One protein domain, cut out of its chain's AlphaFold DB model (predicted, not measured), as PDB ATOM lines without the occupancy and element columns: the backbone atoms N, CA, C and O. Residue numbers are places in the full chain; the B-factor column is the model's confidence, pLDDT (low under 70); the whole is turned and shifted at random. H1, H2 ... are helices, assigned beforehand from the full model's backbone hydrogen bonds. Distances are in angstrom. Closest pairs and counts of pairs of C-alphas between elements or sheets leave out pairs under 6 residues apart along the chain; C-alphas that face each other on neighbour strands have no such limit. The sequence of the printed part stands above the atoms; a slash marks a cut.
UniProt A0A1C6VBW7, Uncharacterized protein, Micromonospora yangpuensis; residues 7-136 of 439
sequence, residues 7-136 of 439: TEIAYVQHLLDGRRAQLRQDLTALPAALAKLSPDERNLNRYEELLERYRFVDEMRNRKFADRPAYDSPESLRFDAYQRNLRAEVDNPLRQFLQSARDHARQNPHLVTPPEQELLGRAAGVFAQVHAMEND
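What this domain is: This is residues 7 to 136 of the 439 residues of an uncharacterized protein of Micromonospora yangpuensis (UniProt A0A1C6VBW7). H5 and H6 form a helical hairpin; H1 packs along H6 and H3 crosses H5. The printed part has 130 residues, with helices H1 to H6 in order and no named strand. All helix, it is compact, radius of gyration of the C-alphas 16.1 A, spanning 49 by 39 by 22 A.

Where its parts are: H1, residues 7 to 29, 35.4 A, begins at C-alpha 7 (36.377, -37.358, -11.624). H2 is residues 31 to 37, H3 41 to 62, H4 74 to 84, H5 86 to 107. H6, 114 to 136, 32.7 A, ends at C-alpha 136 (34.882, -40.500, -25.337).

How they stand to each other: H5, the hub, touches H6 at a shallow tilt of 32 degrees, closest C-alphas Arg 102 and Leu 120, 5.6 A. H5 touches H3 at a steep tilt of 49 degrees. H3 touches H4, about perpendicular at 82 degrees. Every O i to N i+4 pair is within hydrogen-bond range in H3, H4 and H6.

The domain as a whole: The printed part has no cut. The link H3 to H4 is long; pLDDT is under 70 in 22 residues, among them 63 to 73.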
ATOM      1  N   THR A   7      35.478 -36.679 -12.571       76.19
ATOM      2  CA  THR A   7      36.377 -37.358 -11.624       76.19
ATOM      3  C   THR A   7      37.025 -38.634 -12.167       76.19
ATOM      4  O   THR A   7      37.967 -39.130 -11.563       76.19
ATOM      5  N   GLU A   8      36.531 -39.196 -13.274       85.31
ATOM      6  CA  GLU A   8      37.095 -40.402 -13.901       85.31
ATOM      7  C   GLU A   8      37.917 -40.078 -15.161       85.31
ATOM      8  O   GLU A   8      38.579 -40.968 -15.691       85.31
ATOM      9  N   ILE A   9      37.942 -38.821 -15.634       83.56
ATOM     10  CA  ILE A   9      38.674 -38.423 -16.855       83.56
ATOM     11  C   ILE A   9      40.160 -38.797 -16.756       83.56
ATOM     12  O   ILE A   9      40.698 -39.439 -17.658       83.56
ATOM     13  N   ALA A  10      40.814 -38.473 -15.638       74.00
ATOM     14  CA  ALA A  10      42.227 -38.789 -15.421       74.00
ATOM     15  C   ALA A  10      42.502 -40.306 -15.406       74.00
ATOM     16  O   ALA A  10      43.513 -40.772 -15.934       74.00
ATOM     17  N   TYR A  11      41.585 -41.093 -14.835       82.56
ATOM     18  CA  TYR A  11      41.697 -42.550 -14.817       82.56
ATOM     19  C   TYR A  11      41.534 -43.147 -16.216       82.56
ATOM     20  O   TYR A  11      42.333 -43.987 -16.632       82.56
ATOM     21  N   VAL A  12      40.543 -42.687 -16.981       87.88
ATOM     22  CA  VAL A  12      40.338 -43.154 -18.356       87.88
ATOM     23  C   VAL A  12      41.505 -42.736 -19.261       87.88
ATOM     24  O   VAL A  12      41.911 -43.535 -20.105       87.88
ATOM     25  N   GLN A  13      42.121 -41.564 -19.042       85.31
ATOM     26  CA  GLN A  13      43.372 -41.182 -19.713       85.31
ATOM     27  C   GLN A  13      44.497 -42.180 -19.415       85.31
ATOM     28  O   GLN A  13      45.147 -42.658 -20.339       85.31
ATOM     29  N   HIS A  14      44.690 -42.564 -18.150       82.00
ATOM     30  CA  HIS A  14      45.703 -43.557 -17.782       82.00
ATOM     31  C   HIS A  14      45.476 -44.912 -18.481       82.00
ATOM     32  O   HIS A  14      46.418 -45.541 -18.966       82.00
ATOM     33  N   LEU A  15      44.216 -45.352 -18.587       90.12
ATOM     34  CA  LEU A  15      43.867 -46.557 -19.341       90.12
ATOM     35  C   LEU A  15      44.164 -46.403 -20.841       90.12
ATOM     36  O   LEU A  15      44.671 -47.344 -21.457       90.12
ATOM     37  N   LEU A  16      43.865 -45.238 -21.429       92.75
ATOM     38  CA  LEU A  16      44.166 -44.932 -22.829       92.75
ATOM     39  C   LEU A  16      45.674 -45.002 -23.094       92.75
ATOM     40  O   LEU A  16      46.090 -45.624 -24.072       92.75
ATOM     41  N   ASP A  17      46.496 -44.442 -22.209       86.62
ATOM     42  CA  ASP A  17      47.955 -44.459 -22.343       86.62
ATOM     43  C   ASP A  17      48.499 -45.899 -22.349       86.62
ATOM     44  O   ASP A  17      49.314 -46.262 -23.201       86.62
ATOM     45  N   GLY A  18      47.969 -46.769 -21.478       89.06
ATOM     46  CA  GLY A  18      48.291 -48.199 -21.486       89.06
ATOM     47  C   GLY A  18      47.886 -48.903 -22.788       89.06
ATOM     48  O   GLY A  18      48.640 -49.720 -23.323       89.06
ATOM     49  N   ARG A  19      46.719 -48.563 -23.353       94.44
ATOM     50  CA  ARG A  19      46.267 -49.113 -24.643       94.44
ATOM     51  C   ARG A  19      47.104 -48.617 -25.818       94.44
ATOM     52  O   ARG A  19      47.386 -49.407 -26.714       94.44
ATOM     53  N   ARG A  20      47.551 -47.361 -25.802       92.06
ATOM     54  CA  ARG A  20      48.478 -46.815 -26.807       92.06
ATOM     55  C   ARG A  20      49.839 -47.492 -26.762       92.06
ATOM     56  O   ARG A  20      50.364 -47.852 -27.812       92.06
ATOM     57  N   ALA A  21      50.378 -47.732 -25.568       90.88
ATOM     58  CA  ALA A  21      51.624 -48.475 -25.411       90.88
ATOM     59  C   ALA A  21      51.504 -49.902 -25.979       90.88
ATOM     60  O   ALA A  21      52.358 -50.329 -26.759       90.88
ATOM     61  N   GLN A  22      50.405 -50.604 -25.668       93.88
ATOM     62  CA  GLN A  22      50.115 -51.922 -26.241       93.88
ATOM     63  C   GLN A  22      49.995 -51.862 -27.769       93.88
ATOM     64  O   GLN A  22      50.555 -52.705 -28.466       93.88
ATOM     65  N   LEU A  23      49.296 -50.855 -28.299       94.00
ATOM     66  CA  LEU A  23      49.127 -50.681 -29.736       94.00
ATOM     67  C   LEU A  23      50.464 -50.463 -30.444       94.00
ATOM     68  O   LEU A  23      50.727 -51.101 -31.457       94.00
ATOM     69  N   ARG A  24      51.333 -49.609 -29.895       91.75
ATOM     70  CA  ARG A  24      52.680 -49.356 -30.428       91.75
ATOM     71  C   ARG A  24      53.506 -50.642 -30.499       91.75
ATOM     72  O   ARG A  24      54.182 -50.885 -31.503       91.75
ATOM     73  N   GLN A  25      53.442 -51.457 -29.445       92.62
ATOM     74  CA  GLN A  25      54.115 -52.753 -29.394       92.62
ATOM     75  C   GLN A  25      53.555 -53.707 -30.455       92.62
ATOM     76  O   GLN A  25      54.325 -54.283 -31.223       92.62
ATOM     77  N   ASP A  26      52.229 -53.832 -30.534       94.00
ATOM     78  CA  ASP A  26      51.570 -54.724 -31.483       94.00
ATOM     79  C   ASP A  26      51.863 -54.311 -32.935       94.00
ATOM     80  O   ASP A  26      52.295 -55.146 -33.725       94.00
ATOM     81  N   LEU A  27      51.735 -53.024 -33.279       91.12
ATOM     82  CA  LEU A  27      52.036 -52.503 -34.619       91.12
ATOM     83  C   LEU A  27      53.492 -52.752 -35.035       91.12
ATOM     84  O   LEU A  27      53.765 -53.043 -36.195       91.12
ATOM     85  N   THR A  28      54.430 -52.682 -34.090       88.81
ATOM     86  CA  THR A  28      55.853 -52.937 -34.357       88.81
ATOM     87  C   THR A  28      56.153 -54.414 -34.603       88.81
ATOM     88  O   THR A  28      57.107 -54.725 -35.310       88.81
ATOM     89  N   ALA A  29      55.336 -55.325 -34.072       90.50
ATOM     90  CA  ALA A  29      55.506 -56.766 -34.245       90.50
ATOM     91  C   ALA A  29      54.846 -57.319 -35.527       90.50
ATOM     92  O   ALA A  29      55.098 -58.460 -35.906       90.50
ATOM     93  N   LEU A  30      54.009 -56.529 -36.207       89.25
ATOM     94  CA  LEU A  30      53.246 -56.962 -37.382       89.25
ATOM     95  C   LEU A  30      53.991 -57.122 -38.727       89.25
ATOM     96  O   LEU A  30      53.490 -57.913 -39.531       89.25
ATOM     97  N   PRO A  31      55.125 -56.452 -39.030       88.00
ATOM     98  CA  PRO A  31      55.703 -56.464 -40.381       88.00
ATOM     99  C   PRO A  31      55.930 -57.864 -40.972       88.00
ATOM    100  O   PRO A  31      55.581 -58.111 -42.123       88.00
ATOM    101  N   ALA A  32      56.419 -58.816 -40.170       85.50
ATOM    102  CA  ALA A  32      56.668 -60.186 -40.627       85.50
ATOM    103  C   ALA A  32      55.382 -60.937 -41.020       85.50
ATOM    104  O   ALA A  32      55.371 -61.676 -42.005       85.50
ATOM    105  N   ALA A  33      54.292 -60.737 -40.275       87.12
ATOM    106  CA  ALA A  33      52.997 -61.331 -40.596       87.12
ATOM    107  C   ALA A  33      52.387 -60.684 -41.849       87.12
ATOM    108  O   ALA A  33      51.805 -61.368 -42.690       87.12
ATOM    109  N   LEU A  34      52.550 -59.368 -42.003       87.31
ATOM    110  CA  LEU A  34      52.017 -58.617 -43.137       87.31
ATOM    111  C   LEU A  34      52.727 -58.949 -44.449       87.31
ATOM    112  O   LEU A  34      52.050 -59.122 -45.462       87.31
ATOM    113  N   ALA A  35      54.049 -59.142 -44.417       86.62
ATOM    114  CA  ALA A  35      54.833 -59.581 -45.574       86.62
ATOM    115  C   ALA A  35      54.330 -60.913 -46.162       86.62
ATOM    116  O   ALA A  35      54.357 -61.109 -47.374       86.62
ATOM    117  N   LYS A  36      53.810 -61.817 -45.320       88.00
ATOM    118  CA  LYS A  36      53.218 -63.094 -45.761       88.00
ATOM    119  C   LYS A  36      51.826 -62.932 -46.380       88.00
ATOM    120  O   LYS A  36      51.427 -63.739 -47.213       88.00
ATOM    121  N   LEU A  37      51.073 -61.916 -45.955       85.31
ATOM    122  CA  LEU A  37      49.679 -61.688 -46.358       85.31
ATOM    123  C   LEU A  37      49.534 -60.810 -47.603       85.31
ATOM    124  O   LEU A  37      48.478 -60.830 -48.236       85.31
ATOM    125  N   SER A  38      50.559 -60.030 -47.945       80.88
ATOM    126  CA  SER A  38      50.554 -59.143 -49.107       80.88
ATOM    127  C   SER A  38      51.805 -59.364 -49.960       80.88
ATOM    128  O   SER A  38      52.814 -58.712 -49.714       80.88
ATOM    129  N   PRO A  39      51.751 -60.221 -50.995       68.94
ATOM    130  CA  PRO A  39      52.875 -60.409 -51.916       68.94
ATOM    131  C   PRO A  39      53.110 -59.200 -52.841       68.94
ATOM    132  O   PRO A  39      54.123 -59.147 -53.531       68.94
ATOM    133  N   ASP A  40      52.186 -58.232 -52.877       82.81
ATOM    134  CA  ASP A  40      52.373 -56.960 -53.579       82.81
ATOM    135  C   ASP A  40      53.216 -55.999 -52.727       82.81
ATOM    136  O   ASP A  40      52.742 -55.464 -51.716       82.81
ATOM    137  N   GLU A  41      54.450 -55.754 -53.174       82.88
ATOM    138  CA  GLU A  41      55.396 -54.817 -52.557       82.88
ATOM    139  C   GLU A  41      54.810 -53.409 -52.396       82.88
ATOM    140  O   GLU A  41      55.125 -52.718 -51.431       82.88
ATOM    141  N   ARG A  42      53.899 -52.969 -53.277       85.25
ATOM    142  CA  ARG A  42      53.298 -51.627 -53.178       85.25
ATOM    143  C   ARG A  42      52.433 -51.474 -51.932       85.25
ATOM    144  O   ARG A  42      52.431 -50.413 -51.310       85.25
ATOM    145  N   ASN A  43      51.701 -52.522 -51.565       81.69
ATOM    146  CA  ASN A  43      50.843 -52.510 -50.383       81.69
ATOM    147  C   ASN A  43      51.664 -52.596 -49.092       81.69
ATOM    148  O   ASN A  43      51.298 -51.955 -48.107       81.69
ATOM    149  N   LEU A  44      52.780 -53.334 -49.109       83.44
ATOM    150  CA  LEU A  44      53.726 -53.381 -47.992       83.44
ATOM    151  C   LEU A  44      54.415 -52.029 -47.787       83.44
ATOM    152  O   LEU A  44      54.343 -51.489 -46.687       83.44
ATOM    153  N   ASN A  45      54.950 -51.424 -48.852       87.19
ATOM    154  CA  ASN A  45      55.577 -50.100 -48.792       87.19
ATOM    155  C   ASN A  45      54.601 -49.036 -48.263       87.19
ATOM    156  O   ASN A  45      54.961 -48.203 -47.437       87.19
ATOM    157  N   ARG A  46      53.331 -49.090 -48.690       85.62
ATOM    158  CA  ARG A  46      52.289 -48.185 -48.186       85.62
ATOM    159  C   ARG A  46      52.007 -48.390 -46.696       85.62
ATOM    160  O   ARG A  46      51.735 -47.421 -45.990       85.62
ATOM    161  N   TYR A  47      52.023 -49.630 -46.211       84.94
ATOM    162  CA  TYR A  47      51.862 -49.903 -44.784       84.94
ATOM    163  C   TYR A  47      53.041 -49.385 -43.969       84.94
ATOM    164  O   TYR A  47      52.824 -48.748 -42.940       84.94
ATOM    165  N   GLU A  48      54.264 -49.641 -44.427       88.12
ATOM    166  CA  GLU A  48      55.478 -49.157 -43.775       88.12
ATOM    167  C   GLU A  48      55.464 -47.632 -43.677       88.12
ATOM    168  O   GLU A  48      55.639 -47.094 -42.585       88.12
ATOM    169  N   GLU A  49      55.098 -46.942 -44.758       90.50
ATOM    170  CA  GLU A  49      54.932 -45.488 -44.764       90.50
ATOM    171  C   GLU A  49      53.878 -45.013 -43.742       90.50
ATOM    172  O   GLU A  49      54.111 -44.067 -42.987       90.50
ATOM    173  N   LEU A  50      52.713 -45.666 -43.671       89.19
ATOM    174  CA  LEU A  50      51.674 -45.324 -42.689       89.19
ATOM    175  C   LEU A  50      52.134 -45.571 -41.248       89.19
ATOM    176  O   LEU A  50      51.828 -44.776 -40.357       89.19
ATOM    177  N   LEU A  51      52.873 -46.656 -41.014       89.75
ATOM    178  CA  LEU A  51      53.428 -46.990 -39.708       89.75
ATOM    179  C   LEU A  51      54.509 -45.989 -39.291       89.75
ATOM    180  O   LEU A  51      54.543 -45.585 -38.130       89.75
ATOM    181  N   GLU A  52      55.363 -45.558 -40.216       90.44
ATOM    182  CA  GLU A  52      56.353 -44.505 -39.984       90.44
ATOM    183  C   GLU A  52      55.690 -43.175 -39.632       90.44
ATOM    184  O   GLU A  52      56.067 -42.548 -38.642       90.44
ATOM    185  N   ARG A  53      54.648 -42.772 -40.372       89.19
ATOM    186  CA  ARG A  53      53.865 -41.565 -40.062       89.19
ATOM    187  C   ARG A  53      53.217 -41.654 -38.684       89.19
ATOM    188  O   ARG A  53      53.309 -40.707 -37.904       89.19
ATOM    189  N   TYR A  54      52.600 -42.794 -38.361       89.00
ATOM    190  CA  TYR A  54      52.006 -43.037 -37.047       89.00
ATOM    191  C   TYR A  54      53.051 -42.936 -35.931       89.00
ATOM    192  O   TYR A  54      52.844 -42.208 -34.962       89.00
ATOM    193  N   ARG A  55      54.196 -43.614 -36.089       89.25
ATOM    194  CA  ARG A  55      55.315 -43.569 -35.137       89.25
ATOM    195  C   ARG A  55      55.845 -42.159 -34.955       89.25
ATOM    196  O   ARG A  55      56.061 -41.760 -33.821       89.25
ATOM    197  N   PHE A  56      56.006 -41.403 -36.037       86.88
ATOM    198  CA  PHE A  56      56.463 -40.023 -35.966       86.88
ATOM    199  C   PHE A  56      55.485 -39.141 -35.177       86.88
ATOM    200  O   PHE A  56      55.909 -38.422 -34.279       86.88
ATOM    201  N   VAL A  57      54.178 -39.218 -35.452       83.44
ATOM    202  CA  VAL A  57      53.171 -38.447 -34.698       83.44
ATOM    203  C   VAL A  57      53.162 -38.841 -33.221       83.44
ATOM    204  O   VAL A  57      53.100 -37.982 -32.343       83.44
ATOM    205  N   ASP A  58      53.198 -40.139 -32.939       85.19
ATOM    206  CA  ASP A  58      53.183 -40.675 -31.584       85.19
ATOM    207  C   ASP A  58      54.460 -40.310 -30.809       85.19
ATOM    208  O   ASP A  58      54.386 -39.884 -29.659       85.19
ATOM    209  N   GLU A  59      55.629 -40.378 -31.442       83.69
ATOM    210  CA  GLU A  59      56.888 -39.897 -30.875       83.69
ATOM    211  C   GLU A  59      56.790 -38.407 -30.537       83.69
ATOM    212  O   GLU A  59      57.007 -38.023 -29.391       83.69
ATOM    213  N   MET A  60      56.386 -37.584 -31.504       74.44
ATOM    214  CA  MET A  60      56.270 -36.135 -31.355       74.44
ATOM    215  C   MET A  60      55.331 -35.711 -30.220       74.44
ATOM    216  O   MET A  60      55.637 -34.774 -29.481       74.44
ATOM    217  N   ARG A  61      54.219 -36.427 -30.034       75.56
ATOM    218  CA  ARG A  61      53.285 -36.222 -28.915       75.56
ATOM    219  C   ARG A  61      53.911 -36.510 -27.553       75.56
ATOM    220  O   ARG A  61      53.649 -35.793 -26.593       75.56
ATOM    221  N   ASN A  62      54.750 -37.540 -27.488       73.19
ATOM    222  CA  ASN A  62      55.384 -37.994 -26.253       73.19
ATOM    223  C   ASN A  62      56.759 -37.349 -25.994       73.19
ATOM    224  O   ASN A  62      57.344 -37.586 -24.933       73.19
ATOM    225  N   ARG A  63      57.298 -36.551 -26.929       67.62
ATOM    226  CA  ARG A  63      58.553 -35.814 -26.724       67.62
ATOM    227  C   ARG A  63      58.391 -34.760 -25.629       67.62
ATOM    228  O   ARG A  63      57.389 -34.037 -25.572       67.62
ATOM    229  N   LYS A  64      59.430 -34.648 -24.797       58.09
ATOM    230  CA  LYS A  64      59.570 -33.569 -23.811       58.09
ATOM    231  C   LYS A  64      59.642 -32.230 -24.523       58.09
ATOM    232  O   LYS A  64      60.103 -32.167 -25.660       58.09
ATOM    233  N   PHE A  65      59.225 -31.162 -23.853       52.19
ATOM    234  CA  PHE A  65      59.166 -29.842 -24.477       52.19
ATOM    235  C   PHE A  65      60.535 -29.381 -25.004       52.19
ATOM    236  O   PHE A  65      60.622 -28.911 -26.134       52.19
ATOM    237  N   ALA A  66      61.598 -29.590 -24.221       52.91
ATOM    238  CA  ALA A  66      62.970 -29.222 -24.588       52.91
ATOM    239  C   ALA A  66      63.497 -29.949 -25.841       52.91
ATOM    240  O   ALA A  66      64.376 -29.431 -26.523       52.91
ATOM    241  N   ASP A  67      62.936 -31.120 -26.154       59.84
ATOM    242  CA  ASP A  67      63.331 -31.959 -27.290       59.84
ATOM    243  C   ASP A  67      62.414 -31.746 -28.510       59.84
ATOM    244  O   ASP A  67      62.476 -32.486 -29.500       59.84
ATOM    245  N   ARG A  68      61.506 -30.762 -28.446       61.09
ATOM    246  CA  ARG A  68      60.616 -30.449 -29.562       61.09
ATOM    247  C   ARG A  68      61.360 -29.690 -30.655       61.09
ATOM    248  O   ARG A  68      62.222 -28.858 -30.364       61.09
ATOM    249  N   PRO A  69      61.006 -29.943 -31.923       56.09
ATOM    250  CA  PRO A  69      61.551 -29.184 -33.024       56.09
ATOM    251  C   PRO A  69      61.202 -27.706 -32.866       56.09
ATOM    252  O   PRO A  69      60.119 -27.352 -32.393       56.09
ATOM    253  N   ALA A  70      62.125 -26.845 -33.291       51.12
ATOM    254  CA  ALA A  70      61.888 -25.411 -33.322       51.12
ATOM    255  C   ALA A  70      60.624 -25.098 -34.137       51.12
ATOM    256  O   ALA A  70      60.337 -25.766 -35.139       51.12
ATOM    257  N   TYR A  71      59.895 -24.066 -33.715       51.00
ATOM    258  CA  TYR A  71      58.728 -23.568 -34.438       51.00
ATOM    259  C   TYR A  71      59.092 -23.268 -35.905       51.00
ATOM    260  O   TYR A  71      60.201 -22.814 -36.185       51.00
ATOM    261  N   ASP A  72      58.188 -23.590 -36.834       51.16
ATOM    262  CA  ASP A  72      58.365 -23.497 -38.297       51.16
ATOM    263  C   ASP A  72      59.513 -24.322 -38.917       51.16
ATOM    264  O   ASP A  72      59.745 -24.260 -40.126       51.16
ATOM    265  N   SER A  73      60.219 -25.151 -38.143       56.09
ATOM    266  CA  SER A  73      61.178 -26.097 -38.726       56.09
ATOM    267  C   SER A  73      60.475 -27.134 -39.620       56.09
ATOM    268  O   SER A  73      59.296 -27.436 -39.405       56.09
ATOM    269  N   PRO A  74      61.183 -27.763 -40.582       71.62
ATOM    270  CA  PRO A  74      60.596 -28.799 -41.436       71.62
ATOM    271  C   PRO A  74      59.921 -29.934 -40.652       71.62
ATOM    272  O   PRO A  74      58.875 -30.434 -41.058       71.62
ATOM    273  N   GLU A  75      60.486 -30.318 -39.503       71.94
ATOM    274  CA  GLU A  75      59.914 -31.344 -38.628       71.94
ATOM    275  C   GLU A  75      58.638 -30.855 -37.922       71.94
ATOM    276  O   GLU A  75      57.649 -31.588 -37.890       71.94
ATOM    277  N   SER A  76      58.622 -29.610 -37.427       59.22
ATOM    278  CA  SER A  76      57.432 -28.996 -36.818       59.22
ATOM    279  C   SER A  76      56.291 -28.831 -37.825       59.22
ATOM    280  O   SER A  76      55.145 -29.138 -37.506       59.22
ATOM    281  N   LEU A  77      56.590 -28.390 -39.052       61.62
ATOM    282  CA  LEU A  77      55.599 -28.249 -40.126       61.62
ATOM    283  C   LEU A  77      55.033 -29.608 -40.553       61.62
ATOM    284  O   LEU A  77      53.829 -29.742 -40.765       61.62
ATOM    285  N   ARG A  78      55.888 -30.637 -40.634       69.75
ATOM    286  CA  ARG A  78      55.459 -32.014 -40.911       69.75
ATOM    287  C   ARG A  78      54.545 -32.550 -39.809       69.75
ATOM    288  O   ARG A  78      53.546 -33.197 -40.111       69.75
ATOM    289  N   PHE A  79      54.881 -32.288 -38.547       74.62
ATOM    290  CA  PHE A  79      54.050 -32.687 -37.413       74.62
ATOM    291  C   PHE A  79      52.681 -32.003 -37.439       74.62
ATOM    292  O   PHE A  79      51.677 -32.705 -37.359       74.62
ATOM    293  N   ASP A  80      52.621 -30.684 -37.646       63.91
ATOM    294  CA  ASP A  80      51.355 -29.943 -37.755       63.91
ATOM    295  C   ASP A  80      50.484 -30.459 -38.917       63.91
ATOM    296  O   ASP A  80      49.291 -30.714 -38.738       63.91
ATOM    297  N   ALA A  81      51.083 -30.716 -40.087       65.31
ATOM    298  CA  ALA A  81      50.374 -31.274 -41.241       65.31
ATOM    299  C   ALA A  81      49.719 -32.632 -40.922       65.31
ATOM    300  O   ALA A  81      48.510 -32.804 -41.110       65.31
ATOM    301  N   TYR A  82      50.488 -33.575 -40.368       67.56
ATOM    302  CA  TYR A  82      49.944 -34.876 -39.973       67.56
ATOM    303  C   TYR A  82      48.958 -34.777 -38.815       67.56
ATOM    304  O   TYR A  82      48.021 -35.563 -38.748       67.56
ATOM    305  N   GLN A  83      49.137 -33.829 -37.900       66.75
ATOM    306  CA  GLN A  83      48.254 -33.652 -36.756       66.75
ATOM    307  C   GLN A  83      46.863 -33.162 -37.186       66.75
ATOM    308  O   GLN A  83      45.859 -33.706 -36.718       66.75
ATOM    309  N   ARG A  84      46.787 -32.189 -38.104       62.88
ATOM    310  CA  ARG A  84      45.514 -31.658 -38.630       62.88
ATOM    311  C   ARG A  84      44.745 -32.695 -39.438       62.88
ATOM    312  O   ARG A  84      43.529 -32.820 -39.295       62.88
ATOM    313  N   ASN A  85      45.458 -33.487 -40.237       67.62
ATOM    314  CA  ASN A  85      44.860 -34.504 -41.099       67.62
ATOM    315  C   ASN A  85      44.961 -35.923 -40.529       67.62
ATOM    316  O   ASN A  85      44.722 -36.884 -41.257       67.62
ATOM    317  N   LEU A  86      45.255 -36.073 -39.232       69.44
ATOM    318  CA  LEU A  86      45.587 -37.351 -38.589       69.44
ATOM    319  C   LEU A  86      44.625 -38.475 -38.968       69.44
ATOM    320  O   LEU A  86      45.039 -39.558 -39.384       69.44
ATOM    321  N   ARG A  87      43.322 -38.193 -38.883       73.31
ATOM    322  CA  ARG A  87      42.287 -39.179 -39.193       73.31
ATOM    323  C   ARG A  87      42.325 -39.621 -40.646       73.31
ATOM    324  O   ARG A  87      42.147 -40.800 -40.922       73.31
ATOM    325  N   ALA A  88      42.495 -38.682 -41.569       72.44
ATOM    326  CA  ALA A  88      42.430 -38.943 -43.000       72.44
ATOM    327  C   ALA A  88      43.734 -39.547 -43.539       72.44
ATOM    328  O   ALA A  88      43.684 -40.475 -44.341       72.44
ATOM    329  N   GLU A  89      44.881 -39.046 -43.084       75.38
ATOM    330  CA  GLU A  89      46.196 -39.387 -43.630       75.38
ATOM    331  C   GLU A  89      46.896 -40.540 -42.910       75.38
ATOM    332  O   GLU A  89      47.764 -41.174 -43.509       75.38
ATOM    333  N   VAL A  90      46.537 -40.822 -41.653       80.88
ATOM    334  CA  VAL A  90      47.216 -41.835 -40.832       80.88
ATOM    335  C   VAL A  90      46.223 -42.871 -40.313       80.88
ATOM    336  O   VAL A  90      46.300 -44.039 -40.696       80.88
ATOM    337  N   ASP A  91      45.246 -42.460 -39.503       83.75
ATOM    338  CA  ASP A  91      44.441 -43.410 -38.727       83.75
ATOM    339  C   ASP A  91      43.480 -44.238 -39.590       83.75
ATOM    340  O   ASP A  91      43.420 -45.463 -39.461       83.75
ATOM    341  N   ASN A  92      42.711 -43.600 -40.482       84.81
ATOM    342  CA  ASN A  92      41.744 -44.310 -41.324       84.81
ATOM    343  C   ASN A  92      42.428 -45.294 -42.288       84.81
ATOM    344  O   ASN A  92      41.971 -46.442 -42.340       84.81
ATOM    345  N   PRO A  93      43.498 -44.911 -43.020       86.19
ATOM    346  CA  PRO A  93      44.222 -45.850 -43.871       86.19
ATOM    347  C   PRO A  93      44.843 -47.004 -43.079       86.19
ATOM    348  O   PRO A  93      44.701 -48.158 -43.481       86.19
ATOM    349  N   LEU A  94      45.468 -46.724 -41.928       88.06
ATOM    350  CA  LEU A  94      46.082 -47.758 -41.093       88.06
ATOM    351  C   LEU A  94      45.029 -48.730 -40.544       88.06
ATOM    352  O   LEU A  94      45.211 -49.945 -40.613       88.06
ATOM    353  N   ARG A  95      43.875 -48.224 -40.092       89.12
ATOM    354  CA  ARG A  95      42.735 -49.051 -39.669       89.12
ATOM    355  C   ARG A  95      42.250 -49.971 -40.784       89.12
ATOM    356  O   ARG A  95      42.047 -51.159 -40.543       89.12
ATOM    357  N   GLN A  96      42.034 -49.422 -41.981       88.44
ATOM    358  CA  GLN A  96      41.578 -50.191 -43.142       88.44
ATOM    359  C   GLN A  96      42.582 -51.282 -43.507       88.44
ATOM    360  O   GLN A  96      42.185 -52.414 -43.781       88.44
ATOM    361  N   PHE A  97      43.874 -50.960 -43.463       88.12
ATOM    362  CA  PHE A  97      44.935 -51.924 -43.715       88.12
ATOM    363  C   PHE A  97      44.927 -53.068 -42.690       88.12
ATOM    364  O   PHE A  97      44.887 -54.234 -43.076       88.12
ATOM    365  N   LEU A  98      44.880 -52.758 -41.388       89.62
ATOM    366  CA  LEU A  98      44.831 -53.767 -40.320       89.62
ATOM    367  C   LEU A  98      43.588 -54.661 -40.414       89.62
ATOM    368  O   LEU A  98      43.681 -55.870 -40.203       89.62
ATOM    369  N   GLN A  99      42.428 -54.083 -40.740       89.94
ATOM    370  CA  GLN A  99      41.186 -54.832 -40.945       89.94
ATOM    371  C   GLN A  99      41.301 -55.773 -42.146       89.94
ATOM    372  O   GLN A  99      41.024 -56.962 -42.015       89.94
ATOM    373  N   SER A 100      41.799 -55.267 -43.275       89.00
ATOM    374  CA  SER A 100      41.968 -56.054 -44.500       89.00
ATOM    375  C   SER A 100      42.963 -57.199 -44.299       89.00
ATOM    376  O   SER A 100      42.685 -58.333 -44.681       89.00
ATOM    377  N   ALA A 101      44.092 -56.937 -43.634       88.81
ATOM    378  CA  ALA A 101      45.087 -57.955 -43.302       88.81
ATOM    379  C   ALA A 101      44.524 -59.028 -42.358       88.81
ATOM    380  O   ALA A 101      44.721 -60.222 -42.581       88.81
ATOM    381  N   ARG A 102      43.773 -58.622 -41.327       91.31
ATOM    382  CA  ARG A 102      43.095 -59.547 -40.413       91.31
ATOM    383  C   ARG A 102      42.083 -60.430 -41.146       91.31
ATOM    384  O   ARG A 102      42.032 -61.633 -40.886       91.31
ATOM    385  N   ASP A 103      41.263 -59.854 -42.017       91.38
ATOM    386  CA  ASP A 103      40.232 -60.603 -42.736       91.38
ATOM    387  C   ASP A 103      40.855 -61.551 -43.762       91.38
ATOM    388  O   ASP A 103      40.454 -62.712 -43.850       91.38
ATOM    389  N   HIS A 104      41.921 -61.115 -44.437       90.50
ATOM    390  CA  HIS A 104      42.688 -61.966 -45.337       90.50
ATOM    391  C   HIS A 104      43.340 -63.144 -44.589       90.50
ATOM    392  O   HIS A 104      43.210 -64.292 -45.014       90.50
ATOM    393  N   ALA A 105      43.946 -62.899 -43.423       90.38
ATOM    394  CA  ALA A 105      44.508 -63.948 -42.568       90.38
ATOM    395  C   ALA A 105      43.455 -64.959 -42.083       90.38
ATOM    396  O   ALA A 105      43.749 -66.139 -41.915       90.38
ATOM    397  N   ARG A 106      42.211 -64.517 -41.848       91.06
ATOM    398  CA  ARG A 106      41.091 -65.403 -41.481       91.06
ATOM    399  C   ARG A 106      40.632 -66.280 -42.635       91.06
ATOM    400  O   ARG A 106      40.274 -67.429 -42.402       91.06
ATOM    401  N   GLN A 107      40.628 -65.742 -43.850       91.56
ATOM    402  CA  GLN A 107      40.264 -66.487 -45.056       91.56
ATOM    403  C   GLN A 107      41.369 -67.462 -45.477       91.56
ATOM    404  O   GLN A 107      41.070 -68.539 -45.985       91.56
ATOM    405  N   ASN A 108      42.632 -67.119 -45.205       90.19
ATOM    406  CA  ASN A 108      43.807 -67.905 -45.573       90.19
ATOM    407  C   ASN A 108      44.671 -68.263 -44.346       90.19
ATOM    408  O   ASN A 108      45.820 -67.828 -44.245       90.19
ATOM    409  N   PRO A 109      44.163 -69.099 -43.421       88.88
ATOM    410  CA  PRO A 109      44.829 -69.392 -42.146       88.88
ATOM    411  C   PRO A 109      46.153 -70.160 -42.285       88.88
ATOM    412  O   PRO A 109      46.870 -70.311 -41.308       88.88
ATOM    413  N   HIS A 110      46.487 -70.658 -43.478       91.19
ATOM    414  CA  HIS A 110      47.750 -71.347 -43.752       91.19
ATOM    415  C   HIS A 110      48.913 -70.385 -44.065       91.19
ATOM    416  O   HIS A 110      50.064 -70.812 -44.042       91.19
ATOM    417  N   LEU A 111      48.634 -69.108 -44.368       90.94
ATOM    418  CA  LEU A 111      49.658 -68.113 -44.722       90.94
ATOM    419  C   LEU A 111      50.373 -67.522 -43.501       90.94
ATOM    420  O   LEU A 111      51.493 -67.029 -43.613       90.94
ATOM    421  N   VAL A 112      49.731 -67.562 -42.336       92.69
ATOM    422  CA  VAL A 112      50.252 -67.028 -41.076       92.69
ATOM    423  C   VAL A 112      50.065 -68.043 -39.961       92.69
ATOM    424  O   VAL A 112      49.175 -68.886 -39.999       92.69
ATOM    425  N   THR A 113      50.916 -67.972 -38.950       93.00
ATOM    426  CA  THR A 113      50.821 -68.831 -37.768       93.00
ATOM    427  C   THR A 113      49.678 -68.375 -36.843       93.00
ATOM    428  O   THR A 113      49.306 -67.198 -36.865       93.00
ATOM    429  N   PRO A 114      49.135 -69.254 -35.975       92.38
ATOM    430  CA  PRO A 114      48.102 -68.856 -35.015       92.38
ATOM    431  C   PRO A 114      48.487 -67.645 -34.135       92.38
ATOM    432  O   PRO A 114      47.671 -66.731 -34.019       92.38
ATOM    433  N   PRO A 115      49.727 -67.535 -33.602       94.00
ATOM    434  CA  PRO A 115      50.148 -66.345 -32.857       94.00
ATOM    435  C   PRO A 115      50.139 -65.048 -33.683       94.00
ATOM    436  O   PRO A 115      49.801 -63.984 -33.168       94.00
ATOM    437  N   GLU A 116      50.486 -65.112 -34.972       93.75
ATOM    438  CA  GLU A 116      50.437 -63.955 -35.878       93.75
ATOM    439  C   GLU A 116      48.990 -63.529 -36.163       93.75
ATOM    440  O   GLU A 116      48.681 -62.336 -36.206       93.75
ATOM    441  N   GLN A 117      48.081 -64.497 -36.296       91.44
ATOM    442  CA  GLN A 117      46.653 -64.234 -36.455       91.44
ATOM    443  C   GLN A 117      46.047 -63.586 -35.199       91.44
ATOM    444  O   GLN A 117      45.264 -62.637 -35.305       91.44
ATOM    445  N   GLU A 118      46.431 -64.056 -34.008       93.06
ATOM    446  CA  GLU A 118      46.050 -63.444 -32.732       93.06
ATOM    447  C   GLU A 118      46.598 -62.021 -32.596       93.06
ATOM    448  O   GLU A 118      45.862 -61.122 -32.187       93.06
ATOM    449  N   LEU A 119      47.860 -61.793 -32.979       93.88
ATOM    450  CA  LEU A 119      48.483 -60.470 -32.986       93.88
ATOM    451  C   LEU A 119      47.735 -59.498 -33.912       93.88
ATOM    452  O   LEU A 119      47.415 -58.395 -33.483       93.88
ATOM    453  N   LEU A 120      47.388 -59.904 -35.140       92.56
ATOM    454  CA  LEU A 120      46.575 -59.098 -36.066       92.56
ATOM    455  C   LEU A 120      45.188 -58.788 -35.493       92.56
ATOM    456  O   LEU A 120      44.715 -57.650 -35.554       92.56
ATOM    457  N   GLY A 121      44.535 -59.798 -34.910       92.19
ATOM    458  CA  GLY A 121      43.244 -59.650 -34.245       92.19
ATOM    459  C   GLY A 121      43.297 -58.651 -33.090       92.19
ATOM    460  O   GLY A 121      42.443 -57.762 -33.003       92.19
ATOM    461  N   ARG A 122      44.322 -58.773 -32.241       94.62
ATOM    462  CA  ARG A 122      44.570 -57.893 -31.101       94.62
ATOM    463  C   ARG A 122      44.915 -56.480 -31.552       94.62
ATOM    464  O   ARG A 122      44.252 -55.562 -31.089       94.62
ATOM    465  N   ALA A 123      45.844 -56.300 -32.489       93.56
ATOM    466  CA  ALA A 123      46.230 -54.989 -33.006       93.56
ATOM    467  C   ALA A 123      45.022 -54.230 -33.572       93.56
ATOM    468  O   ALA A 123      44.771 -53.093 -33.181       93.56
ATOM    469  N   ALA A 124      44.208 -54.879 -34.414       91.62
ATOM    470  CA  ALA A 124      42.990 -54.277 -34.956       91.62
ATOM    471  C   ALA A 124      41.964 -53.935 -33.856       91.62
ATOM    472  O   ALA A 124      41.306 -52.895 -33.915       91.62
ATOM    473  N   GLY A 125      41.827 -54.800 -32.844       92.88
ATOM    474  CA  GLY A 125      40.938 -54.576 -31.703       92.88
ATOM    475  C   GLY A 125      41.390 -53.418 -30.810       92.88
ATOM    476  O   GLY A 125      40.588 -52.543 -30.493       92.88
ATOM    477  N   VAL A 126      42.672 -53.381 -30.442       94.50
ATOM    478  CA  VAL A 126      43.268 -52.320 -29.621       94.50
ATOM    479  C   VAL A 126      43.240 -50.989 -30.371       94.50
ATOM    480  O   VAL A 126      42.880 -49.983 -29.771       94.50
ATOM    481  N   PHE A 127      43.513 -50.972 -31.679       92.69
ATOM    482  CA  PHE A 127      43.416 -49.765 -32.508       92.69
ATOM    483  C   PHE A 127      42.009 -49.148 -32.451       92.69
ATOM    484  O   PHE A 127      41.848 -47.952 -32.214       92.69
ATOM    485  N   ALA A 128      40.967 -49.973 -32.598       90.75
ATOM    486  CA  ALA A 128      39.584 -49.516 -32.483       90.75
ATOM    487  C   ALA A 128      39.241 -49.015 -31.067       90.75
ATOM    488  O   ALA A 128      38.555 -48.002 -30.928       90.75
ATOM    489  N   GLN A 129      39.729 -49.697 -30.023       93.75
ATOM    490  CA  GLN A 129      39.528 -49.289 -28.627       93.75
ATOM    491  C   GLN A 129      40.196 -47.949 -28.317       93.75
ATOM    492  O   GLN A 129      39.557 -47.097 -27.709       93.75
ATOM    493  N   VAL A 130      41.441 -47.744 -28.763       93.12
ATOM    494  CA  VAL A 130      42.178 -46.481 -28.593       93.12
ATOM    495  C   VAL A 130      41.364 -45.323 -29.161       93.12
ATOM    496  O   VAL A 130      41.073 -44.382 -28.434       93.12
ATOM    497  N   HIS A 131      40.885 -45.426 -30.402       88.75
ATOM    498  CA  HIS A 131      40.077 -44.357 -30.993       88.75
ATOM    499  C   HIS A 131      38.729 -44.131 -30.312       88.75
ATOM    500  O   HIS A 131      38.269 -42.993 -30.232       88.75
ATOM    501  N   ALA A 132      38.064 -45.193 -29.851       89.56
ATOM    502  CA  ALA A 132      36.828 -45.043 -29.092       89.56
ATOM    503  C   ALA A 132      37.087 -44.260 -27.795       89.56
ATOM    504  O   ALA A 132      36.427 -43.257 -27.547       89.56
ATOM    505  N   MET A 133      38.120 -44.649 -27.042       93.31
ATOM    506  CA  MET A 133      38.517 -43.970 -25.807       93.31
ATOM    507  C   MET A 133      38.967 -42.525 -26.044       93.31
ATOM    508  O   MET A 133      38.624 -41.653 -25.255       93.31
ATOM    509  N   GLU A 134      39.691 -42.248 -27.133       89.44
ATOM    510  CA  GLU A 134      40.075 -40.884 -27.517       89.44
ATOM    511  C   GLU A 134      38.855 -39.989 -27.768       89.44
ATOM    512  O   GLU A 134      38.834 -38.837 -27.337       89.44
ATOM    513  N   ASN A 135      37.834 -40.509 -28.458       87.44
ATOM    514  CA  ASN A 135      36.591 -39.774 -28.692       87.44
ATOM    515  C   ASN A 135      35.828 -39.539 -27.388       87.44
ATOM    516  O   ASN A 135      35.467 -38.400 -27.110       87.44
ATOM    517  N   ASP A 136      35.637 -40.588 -26.587       90.31
ATOM    518  CA  ASP A 136      34.882 -40.500 -25.337       90.31
ATOM    519  C   ASP A 136      35.548 -39.518 -24.352       90.31
ATOM    520  O   ASP A 136      34.867 -38.696 -23.736       90.31
TER     521      ASP A 136